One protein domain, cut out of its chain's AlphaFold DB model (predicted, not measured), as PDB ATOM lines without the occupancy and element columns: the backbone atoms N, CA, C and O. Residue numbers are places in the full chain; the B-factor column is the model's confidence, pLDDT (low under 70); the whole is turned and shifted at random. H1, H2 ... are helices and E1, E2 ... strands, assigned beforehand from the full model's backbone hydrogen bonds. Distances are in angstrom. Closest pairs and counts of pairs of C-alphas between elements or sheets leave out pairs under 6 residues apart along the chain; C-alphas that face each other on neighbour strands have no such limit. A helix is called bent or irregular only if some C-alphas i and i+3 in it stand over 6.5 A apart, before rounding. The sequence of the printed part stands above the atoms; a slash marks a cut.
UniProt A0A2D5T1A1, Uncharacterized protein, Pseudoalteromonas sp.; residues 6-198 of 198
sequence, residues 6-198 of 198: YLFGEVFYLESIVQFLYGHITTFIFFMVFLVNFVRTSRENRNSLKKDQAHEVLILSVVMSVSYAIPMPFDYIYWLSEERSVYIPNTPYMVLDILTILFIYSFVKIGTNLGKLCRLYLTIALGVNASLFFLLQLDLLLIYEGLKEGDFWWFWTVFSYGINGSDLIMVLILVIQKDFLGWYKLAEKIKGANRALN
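AT A GLANCE: This is residues 6 to 198 of the 198 residues of an uncharacterized protein of Pseudoalteromonas sp. (UniProt A0A2D5T1A1). This is a loose up-and-down bundle of five long helical pieces: the hairpin of H1b and H2 packs over H4, H5 and H6, with H5 between H4 and H6. A tail, residues 6 to 19, sticks out from one end, residues 188 to 198 stick out from the other, and H3 runs on beyond H2. The 193 printed residues hold E1, then H1 to H7, and the class is mostly helix. The whole is loose, with a radius of gyration of the C-alphas of 20.0 A, and flat, spanning 56 by 54 by 26 A.

HOW THE PARTS SIT: Start at E1, residues 10 to 12, which pairs with no named strand; residues 6 to 7 pair antiparallel with its residues 10 to 11. Next comes H1, residues 14 to 43, assigned as one helix by its hydrogen bonds but bent, with C-alphas 23 and 26 7.7 A apart; its arms H1a, residues 14 to 23, and H1b, residues 26 to 43, stand at a steep tilt of 61 degrees. H1a touches no helix. H1b makes a hairpin with H2, residues 48 to 67, closest at the C-alphas of Phe 30 and Ser 65, 4.9 A, at a shallow tilt of 20 degrees. H3, residues 71 to 80, is close to but not clearly touching H4, residues 91 to 107. H2 touches H4 with residues 60 to 67 alone, closest at the C-alphas of Ser 67 and Thr 100, 6.6 A. The hub is H5, residues 113 to 144, touching four helices. It makes hairpins with H4, closest at the C-alphas of Met 94 and Ala 130, 4.5 A, and with H6, residues 154 to 176, closest at those of Ala 125 and Ser 166, 5.1 A. H5 touches H2 the same way, closest at the C-alphas of Glu 56 and Gly 115, 5.5 A. H6 touches H1b with residues 167 to 175 alone, closest at the C-alphas of Val 33 and Val 175, 6.4 A. H7, residues 183 to 196, only just touches H5, with 3 pairs of C-alphas within 8 A, the closest Leu 117 and Tyr 184, 6.0 A, about perpendicular at 75 degrees. In the seven helices, with H1 taken by its arms, every O i to N i+4 pair is within hydrogen-bond range.

IN THESE COORDINATES: Find C-alpha 10, where E1 begins, at (56.060, 26.496, 63.548). H1b is 26.1 A long, H2 28.6 A and H4 23.7 A. From C-alpha 113 at (19.938, -9.131, 46.450), H5 runs 46.4 A; H6 follows with 31.8 A. H7, 20.3 A, ends at C-alpha 196, (10.651, -14.657, 28.156).

THE WHOLE: The two C-alphas farthest apart, Gly 9 and Asn 198, are 75.5 A apart. The printed part has no cut, and no link is long. Look for pLDDT under 70 at residues 6 to 23, 45 to 46, 77 to 89 and 196 to 198.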
ATOM      1  N   TYR A   6      51.264  31.755  63.257       47.78
ATOM      2  CA  TYR A   6      52.281  31.165  64.125       47.78
ATOM      3  C   TYR A   6      51.603  30.549  65.352       47.78
ATOM      4  O   TYR A   6      51.088  31.273  66.206       47.78
ATOM      5  N   LEU A   7      51.634  29.222  65.470       44.69
ATOM      6  CA  LEU A   7      51.275  28.511  66.698       44.69
ATOM      7  C   LEU A   7      52.493  27.685  67.131       44.69
ATOM      8  O   LEU A   7      53.010  26.899  66.347       44.69
ATOM      9  N   PHE A   8      52.986  27.896  68.354       53.06
ATOM     10  CA  PHE A   8      54.175  27.209  68.898       53.06
ATOM     11  C   PHE A   8      55.474  27.355  68.079       53.06
ATOM     12  O   PHE A   8      56.363  26.518  68.174       53.06
ATOM     13  N   GLY A   9      55.618  28.438  67.310       49.56
ATOM     14  CA  GLY A   9      56.858  28.729  66.581       49.56
ATOM     15  C   GLY A   9      57.050  27.941  65.283       49.56
ATOM     16  O   GLY A   9      58.072  28.130  64.630       49.56
ATOM     17  N   GLU A  10      56.074  27.127  64.870       50.38
ATOM     18  CA  GLU A  10      56.060  26.496  63.548       50.38
ATOM     19  C   GLU A  10      55.180  27.284  62.565       50.38
ATOM     20  O   GLU A  10      54.104  27.781  62.911       50.38
ATOM     21  N   VAL A  11      55.661  27.417  61.325       54.81
ATOM     22  CA  VAL A  11      54.941  28.079  60.228       54.81
ATOM     23  C   VAL A  11      53.835  27.142  59.741       54.81
ATOM     24  O   VAL A  11      54.106  26.167  59.040       54.81
ATOM     25  N   PHE A  12      52.582  27.428  60.102       57.09
ATOM     26  CA  PHE A  12      51.430  26.655  59.639       57.09
ATOM     27  C   PHE A  12      50.962  27.155  58.265       57.09
ATOM     28  O   PHE A  12      50.360  28.223  58.144       57.09
ATOM     29  N   TYR A  13      51.198  26.359  57.220       60.91
ATOM     30  CA  TYR A  13      50.621  26.584  55.894       60.91
ATOM     31  C   TYR A  13      49.184  26.046  55.867       60.91
ATOM     32  O   TYR A  13      48.925  24.928  55.420       60.91
ATOM     33  N   LEU A  14      48.240  26.846  56.372       64.56
ATOM     34  CA  LEU A  14      46.803  26.540  56.323       64.56
ATOM     35  C   LEU A  14      46.345  26.173  54.902       64.56
ATOM     36  O   LEU A  14      45.567  25.240  54.741       64.56
ATOM     37  N   GLU A  15      46.892  26.830  53.878       63.91
ATOM     38  CA  GLU A  15      46.635  26.550  52.458       63.91
ATOM     39  C   GLU A  15      46.967  25.101  52.065       63.91
ATOM     40  O   GLU A  15      46.137  24.422  51.467       63.91
ATOM     41  N   SER A  16      48.137  24.583  52.453       62.91
ATOM     42  CA  SER A  16      48.552  23.210  52.131       62.91
ATOM     43  C   SER A  16      47.687  22.171  52.839       62.91
ATOM     44  O   SER A  16      47.350  21.143  52.257       62.91
ATOM     45  N   ILE A  17      47.280  22.453  54.081       65.94
ATOM     46  CA  ILE A  17      46.359  21.593  54.834       65.94
ATOM     47  C   ILE A  17      44.974  21.606  54.189       65.94
ATOM     48  O   ILE A  17      44.375  20.550  54.016       65.94
ATOM     49  N   VAL A  18      44.472  22.777  53.796       64.50
ATOM     50  CA  VAL A  18      43.180  22.911  53.111       64.50
ATOM     51  C   VAL A  18      43.214  22.208  51.756       64.50
ATOM     52  O   VAL A  18      42.284  21.473  51.445       64.50
ATOM     53  N   GLN A  19      44.288  22.351  50.981       62.03
ATOM     54  CA  GLN A  19      44.452  21.692  49.684       62.03
ATOM     55  C   GLN A  19      44.569  20.169  49.828       62.03
ATOM     56  O   GLN A  19      43.954  19.431  49.060       62.03
ATOM     57  N   PHE A  20      45.280  19.693  50.854       69.62
ATOM     58  CA  PHE A  20      45.333  18.276  51.203       69.62
ATOM     59  C   PHE A  20      43.957  17.744  51.618       69.62
ATOM     60  O   PHE A  20      43.516  16.724  51.095       69.62
ATOM     61  N   LEU A  21      43.251  18.430  52.519       67.75
ATOM     62  CA  LEU A  21      41.916  18.026  52.968       67.75
ATOM     63  C   LEU A  21      40.906  18.044  51.816       67.75
ATOM     64  O   LEU A  21      40.101  17.125  51.705       67.75
ATOM     65  N   TYR A  22      40.973  19.052  50.945       64.94
ATOM     66  CA  TYR A  22      40.119  19.176  49.766       64.94
ATOM     67  C   TYR A  22      40.392  18.062  48.748       64.94
ATOM     68  O   TYR A  22      39.450  17.449  48.251       64.94
ATOM     69  N   GLY A  23      41.666  17.735  48.501       69.38
ATOM     70  CA  GLY A  23      42.068  16.654  47.595       69.38
ATOM     71  C   GLY A  23      41.704  15.250  48.088       69.38
ATOM     72  O   GLY A  23      41.620  14.324  47.291       69.38
ATOM     73  N   HIS A  24      41.440  15.088  49.387       81.75
ATOM     74  CA  HIS A  24      41.258  13.776  50.017       81.75
ATOM     75  C   HIS A  24      39.922  13.602  50.743       81.75
ATOM     76  O   HIS A  24      39.697  12.585  51.411       81.75
ATOM     77  N   ILE A  25      39.007  14.567  50.604       87.19
ATOM     78  CA  ILE A  25      37.708  14.529  51.279       87.19
ATOM     79  C   ILE A  25      36.890  13.311  50.837       87.19
ATOM     80  O   ILE A  25      36.276  12.643  51.667       87.19
ATOM     81  N   THR A  26      36.947  12.959  49.551       88.50
ATOM     82  CA  THR A  26      36.250  11.797  48.990       88.50
ATOM     83  C   THR A  26      36.755  10.495  49.608       88.50
ATOM     84  O   THR A  26      35.958   9.679  50.071       88.50
ATOM     85  N   THR A  27      38.076  10.319  49.709       92.19
ATOM     86  CA  THR A  27      38.677   9.146  50.356       92.19
ATOM     87  C   THR A  27      38.275   9.049  51.825       92.19
ATOM     88  O   THR A  27      37.922   7.970  52.303       92.19
ATOM     89  N   PHE A  28      38.257  10.177  52.539       92.25
ATOM     90  CA  PHE A  28      37.796  10.223  53.926       92.25
ATOM     91  C   PHE A  28      36.319   9.825  54.060       92.25
ATOM     92  O   PHE A  28      35.956   9.079  54.973       92.25
ATOM     93  N   ILE A  29      35.461  10.259  53.135       95.06
ATOM     94  CA  ILE A  29      34.051   9.860  53.114       95.06
ATOM     95  C   ILE A  29      33.926   8.351  52.881       95.06
ATOM     96  O   ILE A  29      33.205   7.692  53.630       95.06
ATOM     97  N   PHE A  30      34.644   7.768  51.916       96.19
ATOM     98  CA  PHE A  30      34.616   6.315  51.708       96.19
ATOM     99  C   PHE A  30      35.129   5.533  52.921       96.19
ATOM    100  O   PHE A  30      34.544   4.506  53.276       96.19
ATOM    101  N   PHE A  31      36.142   6.048  53.616       96.06
ATOM    102  CA  PHE A  31      36.595   5.483  54.884       96.06
ATOM    103  C   PHE A  31      35.493   5.519  55.956       96.06
ATOM    104  O   PHE A  31      35.237   4.517  56.628       96.06
ATOM    105  N   MET A  32      34.757   6.629  56.075       96.62
ATOM    106  CA  MET A  32      33.612   6.729  56.988       96.62
ATOM    107  C   MET A  32      32.477   5.769  56.617       96.62
ATOM    108  O   MET A  32      31.890   5.131  57.493       96.62
ATOM    109  N   VAL A  33      32.186   5.610  55.324       96.94
ATOM    110  CA  VAL A  33      31.209   4.630  54.827       96.94
ATOM    111  C   VAL A  33      31.617   3.209  55.205       96.94
ATOM    112  O   VAL A  33      30.769   2.422  55.639       96.94
ATOM    113  N   PHE A  34      32.901   2.879  55.077       97.50
ATOM    114  CA  PHE A  34      33.448   1.613  55.549       97.50
ATOM    115  C   PHE A  34      33.195   1.420  57.053       97.50
ATOM    116  O   PHE A  34      32.617   0.403  57.440       97.50
ATOM    117  N   LEU A  35      33.529   2.401  57.898       97.38
ATOM    118  CA  LEU A  35      33.321   2.307  59.350       97.38
ATOM    119  C   LEU A  35      31.842   2.144  59.729       97.38
ATOM    120  O   LEU A  35      31.503   1.321  60.583       97.38
ATOM    121  N   VAL A  36      30.938   2.874  59.069       95.94
ATOM    122  CA  VAL A  36      29.488   2.727  59.280       95.94
ATOM    123  C   VAL A  36      29.035   1.302  58.961       95.94
ATOM    124  O   VAL A  36      28.283   0.701  59.734       95.94
ATOM    125  N   ASN A  37      29.496   0.737  57.844       95.81
ATOM    126  CA  ASN A  37      29.162  -0.633  57.468       95.81
ATOM    127  C   ASN A  37      29.831  -1.668  58.384       95.81
ATOM    128  O   ASN A  37      29.222  -2.695  58.677       95.81
ATOM    129  N   PHE A  38      31.017  -1.381  58.924       95.69
ATOM    130  CA  PHE A  38      31.690  -2.232  59.905       95.69
ATOM    131  C   PHE A  38      30.872  -2.347  61.198       95.69
ATOM    132  O   PHE A  38      30.580  -3.453  61.663       95.69
ATOM    133  N   VAL A  39      30.405  -1.212  61.728       94.38
ATOM    134  CA  VAL A  39      29.538  -1.172  62.918       94.38
ATOM    135  C   VAL A  39      28.213  -1.900  62.666       94.38
ATOM    136  O   VAL A  39      27.746  -2.651  63.527       94.38
ATOM    137  N   ARG A  40      27.604  -1.729  61.482       91.38
ATOM    138  CA  ARG A  40      26.364  -2.436  61.108       91.38
ATOM    139  C   ARG A  40      26.552  -3.950  61.090       91.38
ATOM    140  O   ARG A  40      25.732  -4.659  61.672       91.38
ATOM    141  N   THR A  41      27.639  -4.434  60.496       91.56
ATOM    142  CA  THR A  41      27.965  -5.866  60.457       91.56
ATOM    143  C   THR A  41      28.212  -6.434  61.851       91.56
ATOM    144  O   THR A  41      27.742  -7.528  62.149       91.56
ATOM    145  N   SER A  42      28.871  -5.685  62.742       87.88
ATOM    146  CA  SER A  42      29.094  -6.110  64.131       87.88
ATOM    147  C   SER A  42      27.786  -6.270  64.927       87.88
ATOM    148  O   SER A  42      27.659  -7.171  65.757       87.88
ATOM    149  N   ARG A  43      26.781  -5.427  64.654       87.12
ATOM    150  CA  ARG A  43      25.485  -5.450  65.351       87.12
ATOM    151  C   ARG A  43      24.543  -6.550  64.853       87.12
ATOM    152  O   ARG A  43      23.687  -7.020  65.610       87.12
ATOM    153  N   GLU A  44      24.654  -6.943  63.590       80.81
ATOM    154  CA  GLU A  44      23.722  -7.870  62.949       80.81
ATOM    155  C   GLU A  44      24.093  -9.332  63.242       80.81
ATOM    156  O   GLU A  44      24.731 -10.018  62.449       80.81
ATOM    157  N   ASN A  45      23.685  -9.816  64.419       64.88
ATOM    158  CA  ASN A  45      24.065 -11.146  64.913       64.88
ATOM    159  C   ASN A  45      22.886 -12.128  65.068       64.88
ATOM    160  O   ASN A  45      23.047 -13.203  65.635       64.88
ATOM    161  N   ARG A  46      21.676 -11.760  64.615       65.88
ATOM    162  CA  ARG A  46      20.455 -12.557  64.869       65.88
ATOM    163  C   ARG A  46      19.940 -13.342  63.665       65.88
ATOM    164  O   ARG A  46      19.397 -14.420  63.858       65.88
ATOM    165  N   ASN A  47      20.090 -12.819  62.446       81.62
ATOM    166  CA  ASN A  47      19.569 -13.445  61.224       81.62
ATOM    167  C   ASN A  47      20.699 -13.707  60.226       81.62
ATOM    168  O   ASN A  47      21.382 -12.763  59.831       81.62
ATOM    169  N   SER A  48      20.845 -14.953  59.762       82.06
ATOM    170  CA  SER A  48      21.878 -15.345  58.787       82.06
ATOM    171  C   SER A  48      21.808 -14.520  57.500       82.06
ATOM    172  O   SER A  48      22.812 -13.952  57.090       82.06
ATOM    173  N   LEU A  49      20.609 -14.328  56.936       83.19
ATOM    174  CA  LEU A  49      20.425 -13.524  55.722       83.19
ATOM    175  C   LEU A  49      20.883 -12.067  55.898       83.19
ATOM    176  O   LEU A  49      21.529 -11.510  55.015       83.19
ATOM    177  N   LYS A  50      20.548 -11.438  57.031       86.62
ATOM    178  CA  LYS A  50      20.943 -10.046  57.293       86.62
ATOM    179  C   LYS A  50      22.441  -9.927  57.565       86.62
ATOM    180  O   LYS A  50      23.055  -8.944  57.162       86.62
ATOM    181  N   LYS A  51      23.027 -10.943  58.203       88.50
ATOM    182  CA  LYS A  51      24.471 -11.050  58.412       88.50
ATOM    183  C   LYS A  51      25.216 -11.137  57.078       88.50
ATOM    184  O   LYS A  51      26.162 -10.383  56.880       88.50
ATOM    185  N   ASP A  52      24.753 -11.977  56.151       90.56
ATOM    186  CA  ASP A  52      25.350 -12.108  54.815       90.56
ATOM    187  C   ASP A  52      25.231 -10.798  54.021       90.56
ATOM    188  O   ASP A  52      26.205 -10.340  53.427       90.56
ATOM    189  N   GLN A  53      24.068 -10.137  54.078       92.38
ATOM    190  CA  GLN A  53      23.854  -8.821  53.464       92.38
ATOM    191  C   GLN A  53      24.822  -7.764  54.009       92.38
ATOM    192  O   GLN A  53      25.457  -7.049  53.234       92.38
ATOM    193  N   ALA A  54      24.949  -7.665  55.334       92.44
ATOM    194  CA  ALA A  54      25.840  -6.705  55.973       92.44
ATOM    195  C   ALA A  54      27.311  -6.987  55.629       92.44
ATOM    196  O   ALA A  54      28.059  -6.065  55.309       92.44
ATOM    197  N   HIS A  55      27.708  -8.261  55.610       93.56
ATOM    198  CA  HIS A  55      29.056  -8.688  55.249       93.56
ATOM    199  C   HIS A  55      29.407  -8.372  53.785       93.56
ATOM    200  O   HIS A  55      30.485  -7.845  53.516       93.56
ATOM    201  N   GLU A  56      28.501  -8.629  52.836       96.00
ATOM    202  CA  GLU A  56      28.711  -8.289  51.421       96.00
ATOM    203  C   GLU A  56      28.873  -6.777  51.213       96.00
ATOM    204  O   GLU A  56      29.790  -6.343  50.513       96.00
ATOM    205  N   VAL A  57      28.020  -5.960  51.845       96.31
ATOM    206  CA  VAL A  57      28.123  -4.494  51.752       96.31
ATOM    207  C   VAL A  57      29.386  -3.979  52.444       96.31
ATOM    208  O   VAL A  57      30.027  -3.064  51.928       96.31
ATOM    209  N   LEU A  58      29.790  -4.587  53.564       97.12
ATOM    210  CA  LEU A  58      31.047  -4.271  54.234       97.12
ATOM    211  C   LEU A  58      32.241  -4.512  53.308       97.12
ATOM    212  O   LEU A  58      33.043  -3.599  53.129       97.12
ATOM    213  N   ILE A  59      32.335  -5.685  52.674       97.31
ATOM    214  CA  ILE A  59      33.424  -5.982  51.730       97.31
ATOM    215  C   ILE A  59      33.449  -4.955  50.596       97.31
ATOM    216  O   ILE A  59      34.510  -4.416  50.297       97.31
ATOM    217  N   LEU A  60      32.294  -4.637  50.003       97.62
ATOM    218  CA  LEU A  60      32.220  -3.613  48.959       97.62
ATOM    219  C   LEU A  60      32.711  -2.249  49.465       97.62
ATOM    220  O   LEU A  60      33.501  -1.604  48.785       97.62
ATOM    221  N   SER A  61      32.316  -1.826  50.668       97.62
ATOM    222  CA  SER A  61      32.782  -0.558  51.246       97.62
ATOM    223  C   SER A  61      34.284  -0.539  51.551       97.62
ATOM    224  O   SER A  61      34.917   0.496  51.369       97.62
ATOM    225  N   VAL A  62      34.873  -1.676  51.948       97.62
ATOM    226  CA  VAL A  62      36.329  -1.817  52.125       97.62
ATOM    227  C   VAL A  62      37.036  -1.664  50.785       97.62
ATOM    228  O   VAL A  62      37.986  -0.896  50.692       97.62
ATOM    229  N   VAL A  63      36.558  -2.354  49.745       97.44
ATOM    230  CA  VAL A  63      37.136  -2.264  48.398       97.44
ATOM    231  C   VAL A  63      37.121  -0.819  47.902       97.44
ATOM    232  O   VAL A  63      38.157  -0.335  47.461       97.44
ATOM    233  N   MET A  64      35.998  -0.113  48.060       96.75
ATOM    234  CA  MET A  64      35.895   1.302  47.687       96.75
ATOM    235  C   MET A  64      36.809   2.201  48.534       96.75
ATOM    236  O   MET A  64      37.479   3.082  48.010       96.75
ATOM    237  N   SER A  65      36.885   1.980  49.849       96.38
ATOM    238  CA  SER A  65      37.779   2.765  50.710       96.38
ATOM    239  C   SER A  65      39.247   2.576  50.339       96.38
ATOM    240  O   SER A  65      40.011   3.536  50.398       96.38
ATOM    241  N   VAL A  66      39.650   1.359  49.975       95.38
ATOM    242  CA  VAL A  66      41.024   1.068  49.557       95.38
ATOM    243  C   VAL A  66      41.296   1.649  48.172       95.38
ATOM    244  O   VAL A  66      42.334   2.279  47.991       95.38
ATOM    245  N   SER A  67      40.374   1.510  47.213       94.75
ATOM    246  CA  SER A  67      40.575   2.027  45.853       94.75
ATOM    247  C   SER A  67      40.790   3.540  45.831       94.75
ATOM    248  O   SER A  67      41.670   4.004  45.117       94.75
ATOM    249  N   TYR A  68      40.073   4.297  46.668       91.62
ATOM    250  CA  TYR A  68      40.249   5.749  46.805       91.62
ATOM    251  C   TYR A  68      41.451   6.157  47.669       91.62
ATOM    252  O   TYR A  68      41.833   7.325  47.672       91.62
ATOM    253  N   ALA A  69      42.058   5.227  48.413       92.31
ATOM    254  CA  ALA A  69      43.270   5.489  49.189       92.31
ATOM    255  C   ALA A  69      44.553   5.234  48.383       92.31
ATOM    256  O   ALA A  69      45.569   5.877  48.634       92.31
ATOM    257  N   ILE A  70      44.512   4.324  47.401       90.38
ATOM    258  CA  ILE A  70      45.667   3.979  46.558       90.38
ATOM    259  C   ILE A  70      46.261   5.188  45.809       90.38
ATOM    260  O   ILE A  70      47.485   5.250  45.763       90.38
ATOM    261  N   PRO A  71      45.486   6.142  45.248       85.44
ATOM    262  CA  PRO A  71      46.041   7.325  44.584       85.44
ATOM    263  C   PRO A  71      46.844   8.256  45.499       85.44
ATOM    264  O   PRO A  71      47.776   8.891  45.024       85.44
ATOM    265  N   MET A  72      46.546   8.314  46.807       82.38
ATOM    266  CA  MET A  72      47.109   9.335  47.710       82.38
ATOM    267  C   MET A  72      48.646   9.419  47.688       82.38
ATOM    268  O   MET A  72      49.184  10.522  47.589       82.38
ATOM    269  N   PRO A  73      49.399   8.300  47.763       79.06
ATOM    270  CA  PRO A  73      50.853   8.354  47.704       79.06
ATOM    271  C   PRO A  73      51.357   8.761  46.315       79.06
ATOM    272  O   PRO A  73      52.385   9.425  46.230       79.06
ATOM    273  N   PHE A  74      50.647   8.393  45.240       74.50
ATOM    274  CA  PHE A  74      50.997   8.811  43.880       74.50
ATOM    275  C   PHE A  74      50.816  10.314  43.706       74.50
ATOM    276  O   PHE A  74      51.719  10.952  43.178       74.50
ATOM    277  N   ASP A  75      49.722  10.879  44.213       73.50
ATOM    278  CA  ASP A  75      49.458  12.318  44.156       73.50
ATOM    279  C   ASP A  75      50.514  13.098  44.943       73.50
ATOM    280  O   ASP A  75      51.037  14.100  44.460       73.50
ATOM    281  N   TYR A  76      50.909  12.593  46.114       71.50
ATOM    282  CA  TYR A  76      51.974  13.191  46.917       71.50
ATOM    283  C   TYR A  76      53.343  13.139  46.219       71.50
ATOM    284  O   TYR A  76      54.053  14.142  46.172       71.50
ATOM    285  N   ILE A  77      53.709  11.989  45.639       68.94
ATOM    286  CA  ILE A  77      54.966  11.828  44.891       68.94
ATOM    287  C   ILE A  77      54.960  12.699  43.628       68.94
ATOM    288  O   ILE A  77      55.958  13.356  43.343       68.94
ATOM    289  N   TYR A  78      53.842  12.742  42.901       65.62
ATOM    290  CA  TYR A  78      53.673  13.564  41.703       65.62
ATOM    291  C   TYR A  78      53.813  15.056  42.019       65.62
ATOM    292  O   TYR A  78      54.493  15.780  41.295       65.62
ATOM    293  N   TRP A  79      53.232  15.514  43.131       62.72
ATOM    294  CA  TRP A  79      53.340  16.908  43.564       62.72
ATOM    295  C   TRP A  79      54.766  17.287  43.991       62.72
ATOM    296  O   TRP A  79      55.170  18.435  43.832       62.72
ATOM    297  N   LEU A  80      55.541  16.326  44.503       62.47
ATOM    298  CA  LEU A  80      56.952  16.512  44.859       62.47
ATOM    299  C   LEU A  80      57.907  16.445  43.657       62.47
ATOM    300  O   LEU A  80      59.029  16.938  43.756       62.47
ATOM    301  N   SER A  81      57.508  15.830  42.541       59.97
ATOM    302  CA  SER A  81      58.356  15.724  41.351       59.97
ATOM    303  C   SER A  81      58.296  16.991  40.488       59.97
ATOM    304  O   SER A  81      57.226  17.391  40.039       59.97
ATOM    305  N   GLU A  82      59.452  17.605  40.204       53.47
ATOM    306  CA  GLU A  82      59.565  18.770  39.301       53.47
ATOM    307  C   GLU A  82      59.271  18.418  37.824       53.47
ATOM    308  O   GLU A  82      58.887  19.280  37.030       53.47
ATOM    309  N   GLU A  83      59.372  17.138  37.464       51.50
ATOM    310  CA  GLU A  83      59.143  16.597  36.120       51.50
ATOM    311  C   GLU A  83      57.643  16.356  35.864       51.50
ATOM    312  O   GLU A  83      57.137  15.229  35.879       51.50
ATOM    313  N   ARG A  84      56.890  17.440  35.636       53.19
ATOM    314  CA  ARG A  84      55.463  17.353  35.281       53.19
ATOM    315  C   ARG A  84      55.277  16.816  33.861       53.19
ATOM    316  O   ARG A  84      55.356  17.559  32.887       53.19
ATOM    317  N   SER A  85      54.944  15.532  33.742       52.31
ATOM    318  CA  SER A  85      54.493  14.957  32.470       52.31
ATOM    319  C   SER A  85      53.027  15.308  32.193       52.31
ATOM    320  O   SER A  85      52.138  14.964  32.976       52.31
ATOM    321  N   VAL A  86      52.771  15.948  31.045       50.34
ATOM    322  CA  VAL A  86      51.426  16.302  30.538       50.34
ATOM    323  C   VAL A  86      50.569  15.056  30.260       50.34
ATOM    324  O   VAL A  86      49.343  15.118  30.289       50.34
ATOM    325  N   TYR A  87      51.198  13.896  30.054       48.84
ATOM    326  CA  TYR A  87      50.518  12.654  29.679       48.84
ATOM    327  C   TYR A  87      49.924  11.867  30.856       48.84
ATOM    328  O   TYR A  87      49.074  11.002  30.646       48.84
ATOM    329  N   ILE A  88      50.360  12.134  32.089       56.38
ATOM    330  CA  ILE A  88      50.083  11.277  33.254       56.38
ATOM    331  C   ILE A  88      48.999  11.794  34.230       56.38
ATOM    332  O   ILE A  88      48.582  10.989  35.060       56.38
ATOM    333  N   PRO A  89      48.452  13.028  34.179       63.91
ATOM    334  CA  PRO A  89      47.759  13.570  35.352       63.91
ATOM    335  C   PRO A  89      46.493  12.793  35.747       63.91
ATOM    336  O   PRO A  89      46.189  12.718  36.930       63.91
ATOM    337  N   ASN A  90      45.781  12.172  34.793       72.12
ATOM    338  CA  ASN A  90      44.469  11.564  35.059       72.12
ATOM    339  C   ASN A  90      44.354  10.066  34.719       72.12
ATOM    340  O   ASN A  90      43.419   9.393  35.156       72.12
ATOM    341  N   THR A  91      45.316   9.518  33.970       80.31
ATOM    342  CA  THR A  91      45.347   8.100  33.574       80.31
ATOM    343  C   THR A  91      45.336   7.124  34.767       80.31
ATOM    344  O   THR A  91      44.632   6.113  34.680       80.31
ATOM    345  N   PRO A  92      46.042   7.384  35.892       85.31
ATOM    346  CA  PRO A  92      46.021   6.489  37.049       85.31
ATOM    347  C   PRO A  92      44.619   6.276  37.629       85.31
ATOM    348  O   PRO A  92      44.271   5.141  37.944       85.31
ATOM    349  N   TYR A  93      43.789   7.324  37.706       88.62
ATOM    350  CA  TYR A  93      42.426   7.214  38.236       88.62
ATOM    351  C   TYR A  93      41.542   6.328  37.353       88.62
ATOM    352  O   TYR A  93      40.922   5.394  37.853       88.62
ATOM    353  N   MET A  94      41.582   6.524  36.028       91.62
ATOM    354  CA  MET A  94      40.875   5.658  35.073       91.62
ATOM    355  C   MET A  94      41.283   4.187  35.223       91.62
ATOM    356  O   MET A  94      40.437   3.291  35.233       91.62
ATOM    357  N   VAL A  95      42.591   3.924  35.323       91.75
ATOM    358  CA  VAL A  95      43.115   2.562  35.479       91.75
ATOM    359  C   VAL A  95      42.642   1.959  36.798       91.75
ATOM    360  O   VAL A  95      42.206   0.810  36.814       91.75
ATOM    361  N   LEU A  96      42.675   2.719  37.892       93.25
ATOM    362  CA  LEU A  96      42.215   2.257  39.199       93.25
ATOM    363  C   LEU A  96      40.709   1.981  39.227       93.25
ATOM    364  O   LEU A  96      40.313   0.969  39.805       93.25
ATOM    365  N   ASP A  97      39.879   2.780  38.558       95.06
ATOM    366  CA  ASP A  97      38.441   2.507  38.435       95.06
ATOM    367  C   ASP A  97      38.189   1.175  37.717       95.06
ATOM    368  O   ASP A  97      37.452   0.315  38.212       95.06
ATOM    369  N   ILE A  98      38.862   0.955  36.582       96.25
ATOM    370  CA  ILE A  98      38.758  -0.292  35.810       96.25
ATOM    371  C   ILE A  98      39.252  -1.482  36.640       96.25
ATOM    372  O   ILE A  98      38.566  -2.505  36.722       96.25
ATOM    373  N   LEU A  99      40.411  -1.357  37.292       96.56
ATOM    374  CA  LEU A  99      40.960  -2.399  38.160       96.56
ATOM    375  C   LEU A  99      40.031  -2.701  39.338       96.56
ATOM    376  O   LEU A  99      39.874  -3.865  39.699       96.56
ATOM    377  N   THR A 100      39.369  -1.690  39.900       96.88
ATOM    378  CA  THR A 100      38.406  -1.861  40.994       96.88
ATOM    379  C   THR A 100      37.173  -2.626  40.519       96.88
ATOM    380  O   THR A 100      36.748  -3.573  41.183       96.88
ATOM    381  N   ILE A 101      36.633  -2.295  39.341       97.38
ATOM    382  CA  ILE A 101      35.532  -3.058  38.732       97.38
ATOM    383  C   ILE A 101      35.951  -4.518  38.528       97.38
ATOM    384  O   ILE A 101      35.234  -5.426  38.957       97.38
ATOM    385  N   LEU A 102      37.116  -4.757  37.916       97.06
ATOM    386  CA  LEU A 102      37.637  -6.107  37.695       97.06
ATOM    387  C   LEU A 102      37.796  -6.860  39.018       97.06
ATOM    388  O   LEU A 102      37.334  -7.994  39.142       97.06
ATOM    389  N   PHE A 103      38.356  -6.211  40.038       97.06
ATOM    390  CA  PHE A 103      38.539  -6.799  41.357       97.06
ATOM    391  C   PHE A 103      37.205  -7.211  41.997       97.06
ATOM    392  O   PHE A 103      37.080  -8.329  42.505       97.06
ATOM    393  N   ILE A 104      36.184  -6.351  41.923       96.81
ATOM    394  CA  ILE A 104      34.842  -6.645  42.446       96.81
ATOM    395  C   ILE A 104      34.245  -7.884  41.763       96.81
ATOM    396  O   ILE A 104      33.659  -8.730  42.435       96.81
ATOM    397  N   TYR A 105      34.387  -8.030  40.445       94.94
ATOM    398  CA  TYR A 105      33.827  -9.183  39.732       94.94
ATOM    399  C   TYR A 105      34.637 -10.471  39.905       94.94
ATOM    400  O   TYR A 105      34.043 -11.550  39.948       94.94
ATOM    401  N   SER A 106      35.962 -10.375  40.019       94.62
ATOM    402  CA  SER A 106      36.846 -11.537  40.141       94.62
ATOM    403  C   SER A 106      36.919 -12.090  41.563       94.62
ATOM    404  O   SER A 106      36.940 -13.309  41.740       94.62
ATOM    405  N   PHE A 107      36.950 -11.224  42.580       94.62
ATOM    406  CA  PHE A 107      37.276 -11.624  43.953       94.62
ATOM    407  C   PHE A 107      36.124 -11.455  44.948       94.62
ATOM    408  O   PHE A 107      36.086 -12.165  45.956       94.62
ATOM    409  N   VAL A 108      35.148 -10.576  44.683       94.38
ATOM    410  CA  VAL A 108      34.035 -10.336  45.615       94.38
ATOM    411  C   VAL A 108      32.843 -11.234  45.277       94.38
ATOM    412  O   VAL A 108      32.092 -11.014  44.322       94.38
ATOM    413  N   LYS A 109      32.634 -12.264  46.105       93.50
ATOM    414  CA  LYS A 109      31.473 -13.158  45.999       93.50
ATOM    415  C   LYS A 109      30.230 -12.477  46.566       93.50
ATOM    416  O   LYS A 109      30.220 -12.069  47.721       93.50
ATOM    417  N   ILE A 110      29.178 -12.397  45.751       94.44
ATOM    418  CA  ILE A 110      27.906 -11.757  46.107       94.44
ATOM    419  C   ILE A 110      26.748 -12.701  45.793       94.44
ATOM    420  O   ILE A 110      26.499 -13.024  44.627       94.44
ATOM    421  N   GLY A 111      26.022 -13.106  46.830       90.56
ATOM    422  CA  GLY A 111      24.829 -13.940  46.766       90.56
ATOM    423  C   GLY A 111      23.535 -13.167  47.021       90.56
ATOM    424  O   GLY A 111      22.522 -13.457  46.373       90.56
ATOM    425  N   THR A 112      23.552 -12.161  47.900       93.81
ATOM    426  CA  THR A 112      22.320 -11.478  48.325       93.81
ATOM    427  C   THR A 112      21.829 -10.443  47.310       93.81
ATOM    428  O   THR A 112      22.593  -9.867  46.536       93.81
ATOM    429  N   ASN A 113      20.518 -10.171  47.312       92.00
ATOM    430  CA  ASN A 113      19.938  -9.131  46.450       92.00
ATOM    431  C   ASN A 113      20.476  -7.735  46.792       92.00
ATOM    432  O   ASN A 113      20.668  -6.920  45.895       92.00
ATOM    433  N   LEU A 114      20.770  -7.479  48.071       92.94
ATOM    434  CA  LEU A 114      21.323  -6.199  48.500       92.94
ATOM    435  C   LEU A 114      22.762  -6.014  48.009       92.94
ATOM    436  O   LEU A 114      23.082  -4.974  47.441       92.94
ATOM    437  N   GLY A 115      23.615  -7.031  48.154       94.00
ATOM    438  CA  GLY A 115      24.968  -6.968  47.613       94.00
ATOM    439  C   GLY A 115      24.970  -6.824  46.087       94.00
ATOM    440  O   GLY A 115      25.770  -6.064  45.543       94.00
ATOM    441  N   LYS A 116      24.035  -7.478  45.376       94.94
ATOM    442  CA  LYS A 116      23.880  -7.320  43.915       94.94
ATOM    443  C   LYS A 116      23.481  -5.897  43.533       94.94
ATOM    444  O   LYS A 116      24.018  -5.376  42.558       94.94
ATOM    445  N   LEU A 117      22.571  -5.288  44.294       95.12
ATOM    446  CA  LEU A 117      22.172  -3.890  44.148       95.12
ATOM    447  C   LEU A 117      23.376  -2.957  44.324       95.12
ATOM    448  O   LEU A 117      23.667  -2.177  43.421       95.12
ATOM    449  N   CYS A 118      24.096  -3.069  45.443       96.12
ATOM    450  CA  CYS A 118      25.261  -2.227  45.712       96.12
ATOM    451  C   CYS A 118      26.336  -2.404  44.635       96.12
ATOM    452  O   CYS A 118      26.797  -1.415  44.075       96.12
ATOM    453  N   ARG A 119      26.671  -3.649  44.264       96.69
ATOM    454  CA  ARG A 119      27.635  -3.917  43.188       96.69
ATOM    455  C   ARG A 119      27.223  -3.264  41.873       96.69
ATOM    456  O   ARG A 119      28.072  -2.670  41.229       96.69
ATOM    457  N   LEU A 120      25.949  -3.348  41.482       95.50
ATOM    458  CA  LEU A 120      25.473  -2.738  40.238       95.50
ATOM    459  C   LEU A 120      25.716  -1.224  40.223       95.50
ATOM    460  O   LEU A 120      26.258  -0.708  39.251       95.50
ATOM    461  N   TYR A 121      25.334  -0.527  41.293       96.62
ATOM    462  CA  TYR A 121      25.532   0.919  41.396       96.62
ATOM    463  C   TYR A 121      27.014   1.294  41.379       96.62
ATOM    464  O   TYR A 121      27.385   2.207  40.649       96.62
ATOM    465  N   LEU A 122      27.852   0.572  42.132       97.38
ATOM    466  CA  LEU A 122      29.298   0.804  42.146       97.38
ATOM    467  C   LEU A 122      29.907   0.598  40.758       97.38
ATOM    468  O   LEU A 122      30.656   1.441  40.291       97.38
ATOM    469  N   THR A 123      29.547  -0.481  40.060       96.44
ATOM    470  CA  THR A 123      30.049  -0.745  38.706       96.44
ATOM    471  C   THR A 123      29.621   0.327  37.708       96.44
ATOM    472  O   THR A 123      30.440   0.757  36.904       96.44
ATOM    473  N   ILE A 124      28.360   0.772  37.750       96.25
ATOM    474  CA  ILE A 124      27.879   1.834  36.856       96.25
ATOM    475  C   ILE A 124      28.611   3.144  37.151       96.25
ATOM    476  O   ILE A 124      29.107   3.777  36.225       96.25
ATOM    477  N   ALA A 125      28.711   3.538  38.421       96.88
ATOM    478  CA  ALA A 125      29.352   4.789  38.811       96.88
ATOM    479  C   ALA A 125      30.861   4.796  38.509       96.88
ATOM    480  O   ALA A 125      31.337   5.748  37.899       96.88
ATOM    481  N   LEU A 126      31.588   3.715  38.820       96.88
ATOM    482  CA  LEU A 126      32.996   3.547  38.430       96.88
ATOM    483  C   LEU A 126      33.168   3.546  36.903       96.88
ATOM    484  O   LEU A 126      34.124   4.110  36.386       96.88
ATOM    485  N   GLY A 127      32.235   2.945  36.159       97.19
ATOM    486  CA  GLY A 127      32.256   2.960  34.695       97.19
ATOM    487  C   GLY A 127      32.059   4.363  34.114       97.19
ATOM    488  O   GLY A 127      32.726   4.734  33.145       97.19
ATOM    489  N   VAL A 128      31.180   5.164  34.725       96.56
ATOM    490  CA  VAL A 128      31.019   6.587  34.399       96.56
ATOM    491  C   VAL A 128      32.298   7.359  34.731       96.56
ATOM    492  O   VAL A 128      32.761   8.102  33.866       96.56
ATOM    493  N   ASN A 129      32.915   7.138  35.898       95.56
ATOM    494  CA  ASN A 129      34.190   7.776  36.261       95.56
ATOM    495  C   ASN A 129      35.291   7.462  35.252       95.56
ATOM    496  O   ASN A 129      35.862   8.381  34.665       95.56
ATOM    497  N   ALA A 130      35.515   6.182  34.957       95.38
ATOM    498  CA  ALA A 130      36.516   5.758  33.986       95.38
ATOM    499  C   ALA A 130      36.276   6.383  32.600       95.38
ATOM    500  O   ALA A 130      37.221   6.823  31.947       95.38
ATOM    501  N   SER A 131      35.015   6.484  32.164       95.62
ATOM    502  CA  SER A 131      34.663   7.124  30.889       95.62
ATOM    503  C   SER A 131      34.962   8.626  30.893       95.62
ATOM    504  O   SER A 131      35.471   9.157  29.909       95.62
ATOM    505  N   LEU A 132      34.667   9.322  31.994       94.75
ATOM    506  CA  LEU A 132      34.954  10.749  32.148       94.75
ATOM    507  C   LEU A 132      36.460  11.022  32.174       94.75
ATOM    508  O   LEU A 132      36.917  11.927  31.476       94.75
ATOM    509  N   PHE A 133      37.235  10.218  32.906       92.44
ATOM    510  CA  PHE A 133      38.695  10.311  32.905       92.44
ATOM    511  C   PHE A 133      39.291  10.013  31.527       92.44
ATOM    512  O   PHE A 133      40.200  10.717  31.096       92.44
ATOM    513  N   PHE A 134      38.751   9.030  30.802       92.06
ATOM    514  CA  PHE A 134      39.169   8.744  29.429       92.06
ATOM    515  C   PHE A 134      38.929   9.936  28.495       92.06
ATOM    516  O   PHE A 134      39.829  10.345  27.763       92.06
ATOM    517  N   LEU A 135      37.731  10.525  28.540       92.00
ATOM    518  CA  LEU A 135      37.394  11.689  27.719       92.00
ATOM    519  C   LEU A 135      38.252  12.907  28.081       92.00
ATOM    520  O   LEU A 135      38.684  13.619  27.182       92.00
ATOM    521  N   LEU A 136      38.558  13.113  29.366       90.25
ATOM    522  CA  LEU A 136      39.489  14.156  29.798       90.25
ATOM    523  C   LEU A 136      40.908  13.908  29.280       90.25
ATOM    524  O   LEU A 136      41.558  14.842  28.823       90.25
ATOM    525  N   GLN A 137      41.376  12.662  29.298       88.12
ATOM    526  CA  GLN A 137      42.692  12.313  28.770       88.12
ATOM    527  C   GLN A 137      42.781  12.550  27.256       88.12
ATOM    528  O   GLN A 137      43.788  13.068  26.778       88.12
ATOM    529  N   LEU A 138      41.729  12.211  26.502       88.94
ATOM    530  CA  LEU A 138      41.643  12.541  25.078       88.94
ATOM    531  C   LEU A 138      41.644  14.058  24.851       88.94
ATOM    532  O   LEU A 138      42.332  14.534  23.953       88.94
ATOM    533  N   ASP A 139      40.911  14.814  25.670       88.31
ATOM    534  CA  ASP A 139      40.846  16.274  25.570       88.31
ATOM    535  C   ASP A 139      42.224  16.923  25.778       88.31
ATOM    536  O   ASP A 139      42.650  17.754  24.978       88.31
ATOM    537  N   LEU A 140      42.959  16.479  26.804       85.31
ATOM    538  CA  LEU A 140      44.319  16.941  27.093       85.31
ATOM    539  C   LEU A 140      45.312  16.554  25.990       85.31
ATOM    540  O   LEU A 140      46.189  17.350  25.656       85.31
ATOM    541  N   LEU A 141      45.162  15.368  25.394       86.56
ATOM    542  CA  LEU A 141      45.985  14.940  24.262       86.56
ATOM    543  C   LEU A 141      45.767  15.837  23.035       86.56
ATOM    544  O   LEU A 141      46.734  16.235  22.394       86.56
ATOM    545  N   LEU A 142      44.517  16.196  22.724       88.06
ATOM    546  CA  LEU A 142      44.208  17.095  21.606       88.06
ATOM    547  C   LEU A 142      44.801  18.495  21.806       88.06
ATOM    548  O   LEU A 142      45.259  19.103  20.840       88.06
ATOM    549  N   ILE A 143      44.808  18.991  23.047       87.00
ATOM    550  CA  ILE A 143      45.453  20.264  23.397       87.00
ATOM    551  C   ILE A 143      46.971  20.157  23.220       87.00
ATOM    552  O   ILE A 143      47.586  21.037  22.623       87.00
ATOM    553  N   TYR A 144      47.572  19.066  23.698       83.31
ATOM    554  CA  TYR A 144      49.012  18.834  23.587       83.31
ATOM    555  C   TYR A 144      49.490  18.762  22.127       83.31
ATOM    556  O   TYR A 144      50.497  19.371  21.780       83.31
ATOM    557  N   GLU A 145      48.745  18.072  21.260       86.56
ATOM    558  CA  GLU A 145      49.043  17.964  19.823       86.56
ATOM    559  C   GLU A 145      48.712  19.251  19.035       86.56
ATOM    560  O   GLU A 145      48.847  19.290  17.812       86.56
ATOM    561  N   GLY A 146      48.246  20.315  19.704       84.75
ATOM    562  CA  GLY A 146      47.898  21.593  19.073       84.75
ATOM    563  C   GLY A 146      46.642  21.540  18.195       84.75
ATOM    564  O   GLY A 146      46.398  22.454  17.410       84.75
ATOM    565  N   LEU A 147      45.838  20.479  18.315       86.69
ATOM    566  CA  LEU A 147      44.585  20.292  17.575       86.69
ATOM    567  C   LEU A 147      43.402  21.017  18.234       86.69
ATOM    568  O   LEU A 147      42.337  21.138  17.625       86.69
ATOM    569  N   LYS A 148      43.572  21.474  19.480       83.50
ATOM    570  CA  LYS A 148      42.569  22.187  20.275       83.50
ATOM    571  C   LYS A 148      43.235  23.268  21.133       83.50
ATOM    572  O   LYS A 148      44.319  23.057  21.667       83.50
ATOM    573  N   GLU A 149      42.570  24.408  21.302       81.88
ATOM    574  CA  GLU A 149      42.997  25.457  22.235       81.88
ATOM    575  C   GLU A 149      42.799  25.009  23.696       81.88
ATOM    576  O   GLU A 149      41.827  24.327  24.027       81.88
ATOM    577  N   GLY A 150      43.723  25.397  24.581       78.38
ATOM    578  CA  GLY A 150      43.721  25.037  26.007       78.38
ATOM    579  C   GLY A 150      42.731  25.824  26.871       78.38
ATOM    580  O   GLY A 150      42.885  25.864  28.092       78.38
ATOM    581  N   ASP A 151      41.748  26.470  26.249       80.50
ATOM    582  CA  ASP A 151      40.794  27.331  26.929       80.50
ATOM    583  C   ASP A 151      39.701  26.527  27.637       80.50
ATOM    584  O   ASP A 151      39.312  25.423  27.239       80.50
ATOM    585  N   PHE A 152      39.175  27.113  28.712       77.25
ATOM    586  CA  PHE A 152      38.093  26.511  29.477       77.25
ATOM    587  C   PHE A 152      36.860  26.270  28.597       77.25
ATOM    588  O   PHE A 152      36.350  27.175  27.936       77.25
ATOM    589  N   TRP A 153      36.320  25.054  28.660       84.50
ATOM    590  CA  TRP A 153      35.135  24.643  27.910       84.50
ATOM    591  C   TRP A 153      34.185  23.820  28.801       84.50
ATOM    592  O   TRP A 153      34.591  23.209  29.792       84.50
ATOM    593  N   TRP A 154      32.898  23.764  28.435       89.62
ATOM    594  CA  TRP A 154      31.822  23.163  29.241       89.62
ATOM    595  C   TRP A 154      32.080  21.713  29.698       89.62
ATOM    596  O   TRP A 154      31.657  21.327  30.786       89.62
ATOM    597  N   PHE A 155      32.795  20.908  28.909       88.62
ATOM    598  CA  PHE A 155      33.179  19.535  29.256       88.62
ATOM    599  C   PHE A 155      33.965  19.463  30.567       88.62
ATOM    600  O   PHE A 155      33.700  18.569  31.358       88.62
ATOM    601  N   TRP A 156      34.852  20.416  30.867       86.44
ATOM    602  CA  TRP A 156      35.601  20.409  32.132       86.44
ATOM    603  C   TRP A 156      34.672  20.622  33.336       86.44
ATOM    604  O   TRP A 156      34.872  20.045  34.405       86.44
ATOM    605  N   THR A 157      33.589  21.381  33.138       88.44
ATOM    606  CA  THR A 157      32.524  21.552  34.139       88.44
ATOM    607  C   THR A 157      31.732  20.257  34.321       88.44
ATOM    608  O   THR A 157      31.492  19.825  35.447       88.44
ATOM    609  N   VAL A 158      31.351  19.609  33.216       91.75
ATOM    610  CA  VAL A 158      30.632  18.324  33.235       91.75
ATOM    611  C   VAL A 158      31.484  17.212  33.834       91.75
ATOM    612  O   VAL A 158      30.961  16.408  34.594       91.75
ATOM    613  N   PHE A 159      32.785  17.193  33.555       90.31
ATOM    614  CA  PHE A 159      33.742  16.286  34.173       90.31
ATOM    615  C   PHE A 159      33.754  16.473  35.693       90.31
ATOM    616  O   PHE A 159      33.522  15.515  36.427       90.31
ATOM    617  N   SER A 160      33.928  17.711  36.171       87.25
ATOM    618  CA  SER A 160      33.987  17.999  37.608       87.25
ATOM    619  C   SER A 160      32.698  17.607  38.341       87.25
ATOM    620  O   SER A 160      32.749  16.889  39.342       87.25
ATOM    621  N   TYR A 161      31.526  18.003  37.835       89.88
ATOM    622  CA  TYR A 161      30.253  17.594  38.441       89.88
ATOM    623  C   TYR A 161      29.962  16.104  38.262       89.88
ATOM    624  O   TYR A 161      29.338  15.498  39.132       89.88
ATOM    625  N   GLY A 162      30.408  15.515  37.155       93.00
ATOM    626  CA  GLY A 162      30.232  14.106  36.836       93.00
ATOM    627  C   GLY A 162      30.939  13.206  37.840       93.00
ATOM    628  O   GLY A 162      30.268  12.378  38.445       93.00
ATOM    629  N   ILE A 163      32.240  13.431  38.068       92.31
ATOM    630  CA  ILE A 163      33.052  12.678  39.040       92.31
ATOM    631  C   ILE A 163      32.512  12.853  40.467       92.31
ATOM    632  O   ILE A 163      32.289  11.882  41.183       92.31
ATOM    633  N   ASN A 164      32.221  14.086  40.890       91.62
ATOM    634  CA  ASN A 164      31.686  14.307  42.238       91.62
ATOM    635  C   ASN A 164      30.286  13.686  42.418       91.62
ATOM    636  O   ASN A 164      29.945  13.180  43.490       91.62
ATOM    637  N   GLY A 165      29.453  13.722  41.375       94.50
ATOM    638  CA  GLY A 165      28.101  13.172  41.397       94.50
ATOM    639  C   GLY A 165      28.075  11.646  41.463       94.50
ATOM    640  O   GLY A 165      27.307  11.074  42.239       94.50
ATOM    641  N   SER A 166      28.914  10.970  40.683       95.44
ATOM    642  CA  SER A 166      29.078   9.511  40.727       95.44
ATOM    643  C   SER A 166      29.679   9.044  42.055       95.44
ATOM    644  O   SER A 166      29.166   8.082  42.634       95.44
ATOM    645  N   ASP A 167      30.680   9.746  42.590       94.38
ATOM    646  CA  ASP A 167      31.260   9.466  43.908       94.38
ATOM    647  C   ASP A 167      30.192   9.550  45.003       94.38
ATOM    648  O   ASP A 167      30.044   8.639  45.826       94.38
ATOM    649  N   LEU A 168      29.358  10.593  44.954       95.19
ATOM    650  CA  LEU A 168      28.221  10.738  45.854       95.19
ATOM    651  C   LEU A 168      27.230   9.574  45.709       95.19
ATOM    652  O   LEU A 168      26.775   9.037  46.717       95.19
ATOM    653  N   ILE A 169      26.909   9.135  44.488       96.31
ATOM    654  CA  ILE A 169      26.025   7.978  44.253       96.31
ATOM    655  C   ILE A 169      26.594   6.705  44.898       96.31
ATOM    656  O   ILE A 169      25.841   5.955  45.529       96.31
ATOM    657  N   MET A 170      27.905   6.467  44.783       96.88
ATOM    658  CA  MET A 170      28.583   5.311  45.385       96.88
ATOM    659  C   MET A 170      28.544   5.343  46.915       96.88
ATOM    660  O   MET A 170      28.246   4.334  47.561       96.88
ATOM    661  N   VAL A 171      28.776   6.513  47.505       96.94
ATOM    662  CA  VAL A 171      28.642   6.728  48.951       96.94
ATOM    663  C   VAL A 171      27.200   6.488  49.398       96.94
ATOM    664  O   VAL A 171      26.948   5.716  50.328       96.94
ATOM    665  N   LEU A 172      26.231   7.093  48.709       96.50
ATOM    666  CA  LEU A 172      24.817   6.997  49.055       96.50
ATOM    667  C   LEU A 172      24.307   5.559  48.979       96.50
ATOM    668  O   LEU A 172      23.592   5.137  49.888       96.50
ATOM    669  N   ILE A 173      24.679   4.775  47.961       97.25
ATOM    670  CA  ILE A 173      24.201   3.389  47.869       97.25
ATOM    671  C   ILE A 173      24.746   2.517  49.008       97.25
ATOM    672  O   ILE A 173      23.999   1.714  49.571       97.25
ATOM    673  N   LEU A 174      26.003   2.717  49.412       96.75
ATOM    674  CA  LEU A 174      26.629   1.970  50.507       96.75
ATOM    675  C   LEU A 174      26.081   2.366  51.889       96.75
ATOM    676  O   LEU A 174      26.070   1.541  52.807       96.75
ATOM    677  N   VAL A 175      25.599   3.604  52.050       95.88
ATOM    678  CA  VAL A 175      25.005   4.097  53.305       95.88
ATOM    679  C   VAL A 175      23.511   3.803  53.388       95.88
ATOM    680  O   VAL A 175      23.045   3.302  54.415       95.88
ATOM    681  N   ILE A 176      22.751   4.117  52.341       94.62
ATOM    682  CA  ILE A 176      21.289   3.985  52.317       94.62
ATOM    683  C   ILE A 176      20.884   2.525  52.113       94.62
ATOM    684  O   ILE A 176      19.888   2.095  52.695       94.62
ATOM    685  N   GLN A 177      21.649   1.760  51.320       93.81
ATOM    686  CA  GLN A 177      21.381   0.349  51.020       93.81
ATOM    687  C   GLN A 177      19.974   0.124  50.424       93.81
ATOM    688  O   GLN A 177      19.290  -0.854  50.728       93.81
ATOM    689  N   LYS A 178      19.510   1.058  49.583       90.12
ATOM    690  CA  LYS A 178      18.221   0.981  48.879       90.12
ATOM    691  C   LYS A 178      18.364   1.454  47.443       90.12
ATOM    692  O   LYS A 178      19.193   2.301  47.138       90.12
ATOM    693  N   ASP A 179      17.502   0.933  46.579       89.38
ATOM    694  CA  ASP A 179      17.427   1.333  45.177       89.38
ATOM    695  C   ASP A 179      16.698   2.681  45.053       89.38
ATOM    696  O   ASP A 179      15.472   2.714  44.933       89.38
ATOM    697  N   PHE A 180      17.439   3.788  45.154       88.38
ATOM    698  CA  PHE A 180      16.875   5.144  45.120       88.38
ATOM    699  C   PHE A 180      16.708   5.702  43.697       88.38
ATOM    700  O   PHE A 180      15.800   6.498  43.477       88.38
ATOM    701  N   LEU A 181      17.514   5.251  42.724       83.25
ATOM    702  CA  LEU A 181      17.379   5.616  41.301       83.25
ATOM    703  C   LEU A 181      16.552   4.605  40.493       83.25
ATOM    704  O   LEU A 181      16.207   4.866  39.345       83.25
ATOM    705  N   GLY A 182      16.235   3.437  41.058       83.75
ATOM    706  CA  GLY A 182      15.466   2.401  40.363       83.75
ATOM    707  C   GLY A 182      16.263   1.601  39.323       83.75
ATOM    708  O   GLY A 182      15.678   0.792  38.597       83.75
ATOM    709  N   TRP A 183      17.583   1.802  39.222       83.62
ATOM    710  CA  TRP A 183      18.437   1.136  38.231       83.62
ATOM    711  C   TRP A 183      18.441  -0.381  38.375       83.62
ATOM    712  O   TRP A 183      18.473  -1.102  37.377       83.62
ATOM    713  N   TYR A 184      18.365  -0.881  39.607       82.25
ATOM    714  CA  TYR A 184      18.363  -2.318  39.844       82.25
ATOM    715  C   TYR A 184      17.062  -2.965  39.377       82.25
ATOM    716  O   TYR A 184      17.098  -3.957  38.647       82.25
ATOM    717  N   LYS A 185      15.914  -2.355  39.695       81.75
ATOM    718  CA  LYS A 185      14.609  -2.804  39.181       81.75
ATOM    719  C   LYS A 185      14.556  -2.793  37.654       81.75
ATOM    720  O   LYS A 185      14.014  -3.721  37.051       81.75
ATOM    721  N   LEU A 186      15.128  -1.768  37.020       81.69
ATOM    722  CA  LEU A 186      15.203  -1.690  35.563       81.69
ATOM    723  C   LEU A 186      16.057  -2.830  34.986       81.69
ATOM    724  O   LEU A 186      15.616  -3.526  34.072       81.69
ATOM    725  N   ALA A 187      17.238  -3.073  35.560       82.44
ATOM    726  CA  ALA A 187      18.126  -4.152  35.135       82.44
ATOM    727  C   ALA A 187      17.484  -5.542  35.300       82.44
ATOM    728  O   ALA A 187      17.642  -6.403  34.431       82.44
ATOM    729  N   GLU A 188      16.734  -5.777  36.381       85.88
ATOM    730  CA  GLU A 188      15.987  -7.027  36.574       85.88
ATOM    731  C   GLU A 188      14.850  -7.187  35.560       85.88
ATOM    732  O   GLU A 188      14.686  -8.274  35.004       85.88
ATOM    733  N   LYS A 189      14.114  -6.113  35.251       85.38
ATOM    734  CA  LYS A 189      13.046  -6.138  34.241       85.38
ATOM    735  C   LYS A 189      13.583  -6.480  32.849       85.38
ATOM    736  O   LYS A 189      12.991  -7.307  32.160       85.38
ATOM    737  N   ILE A 190      14.720  -5.901  32.460       84.00
ATOM    738  CA  ILE A 190      15.384  -6.195  31.178       84.00
ATOM    739  C   ILE A 190      15.826  -7.665  31.124       84.00
ATOM    740  O   ILE A 190      15.582  -8.356  30.136       84.00
ATOM    741  N   LYS A 191      16.413  -8.187  32.209       82.12
ATOM    742  CA  LYS A 191      16.792  -9.609  32.294       82.12
ATOM    743  C   LYS A 191      15.583 -10.542  32.230       82.12
ATOM    744  O   LYS A 191      15.669 -11.592  31.602       82.12
ATOM    745  N   GLY A 192      14.477 -10.176  32.879       78.44
ATOM    746  CA  GLY A 192      13.224 -10.927  32.834       78.44
ATOM    747  C   GLY A 192      12.628 -10.977  31.428       78.44
ATOM    748  O   GLY A 192      12.258 -12.054  30.974       78.44
ATOM    749  N   ALA A 193      12.620  -9.850  30.712       73.19
ATOM    750  CA  ALA A 193      12.159  -9.786  29.324       73.19
ATOM    751  C   ALA A 193      12.991 -10.688  28.396       73.19
ATOM    752  O   ALA A 193      12.427 -11.463  27.631       73.19
ATOM    753  N   ASN A 194      14.322 -10.678  28.530       73.12
ATOM    754  CA  ASN A 194      15.199 -11.547  27.736       73.12
ATOM    755  C   ASN A 194      15.006 -13.045  28.020       73.12
ATOM    756  O   ASN A 194      15.268 -13.867  27.151       73.12
ATOM    757  N   ARG A 195      14.552 -13.420  29.222       71.38
ATOM    758  CA  ARG A 195      14.225 -14.817  29.558       71.38
ATOM    759  C   ARG A 195      12.862 -15.269  29.042       71.38
ATOM    760  O   ARG A 195      12.636 -16.463  28.987       71.38
ATOM    761  N   ALA A 196      11.961 -14.342  28.726       67.25
ATOM    762  CA  ALA A 196      10.651 -14.657  28.156       67.25
ATOM    763  C   ALA A 196      10.687 -14.799  26.621       67.25
ATOM    764  O   ALA A 196       9.710 -15.245  26.030       67.25
ATOM    765  N   LEU A 197      11.790 -14.383  25.989       61.38
ATOM    766  CA  LEU A 197      12.008 -14.423  24.540       61.38
ATOM    767  C   LEU A 197      12.868 -15.616  24.078       61.38
ATOM    768  O   LEU A 197      12.964 -15.843  22.875       61.38
ATOM    769  N   ASN A 198      13.474 -16.348  25.018       53.44
ATOM    770  CA  ASN A 198      14.256 -17.569  24.795       53.44
ATOM    771  C   ASN A 198      13.500 -18.777  25.345       53.44
ATOM    772  O   ASN A 198      13.637 -19.864  24.747       53.44
TER     773      ASN A 198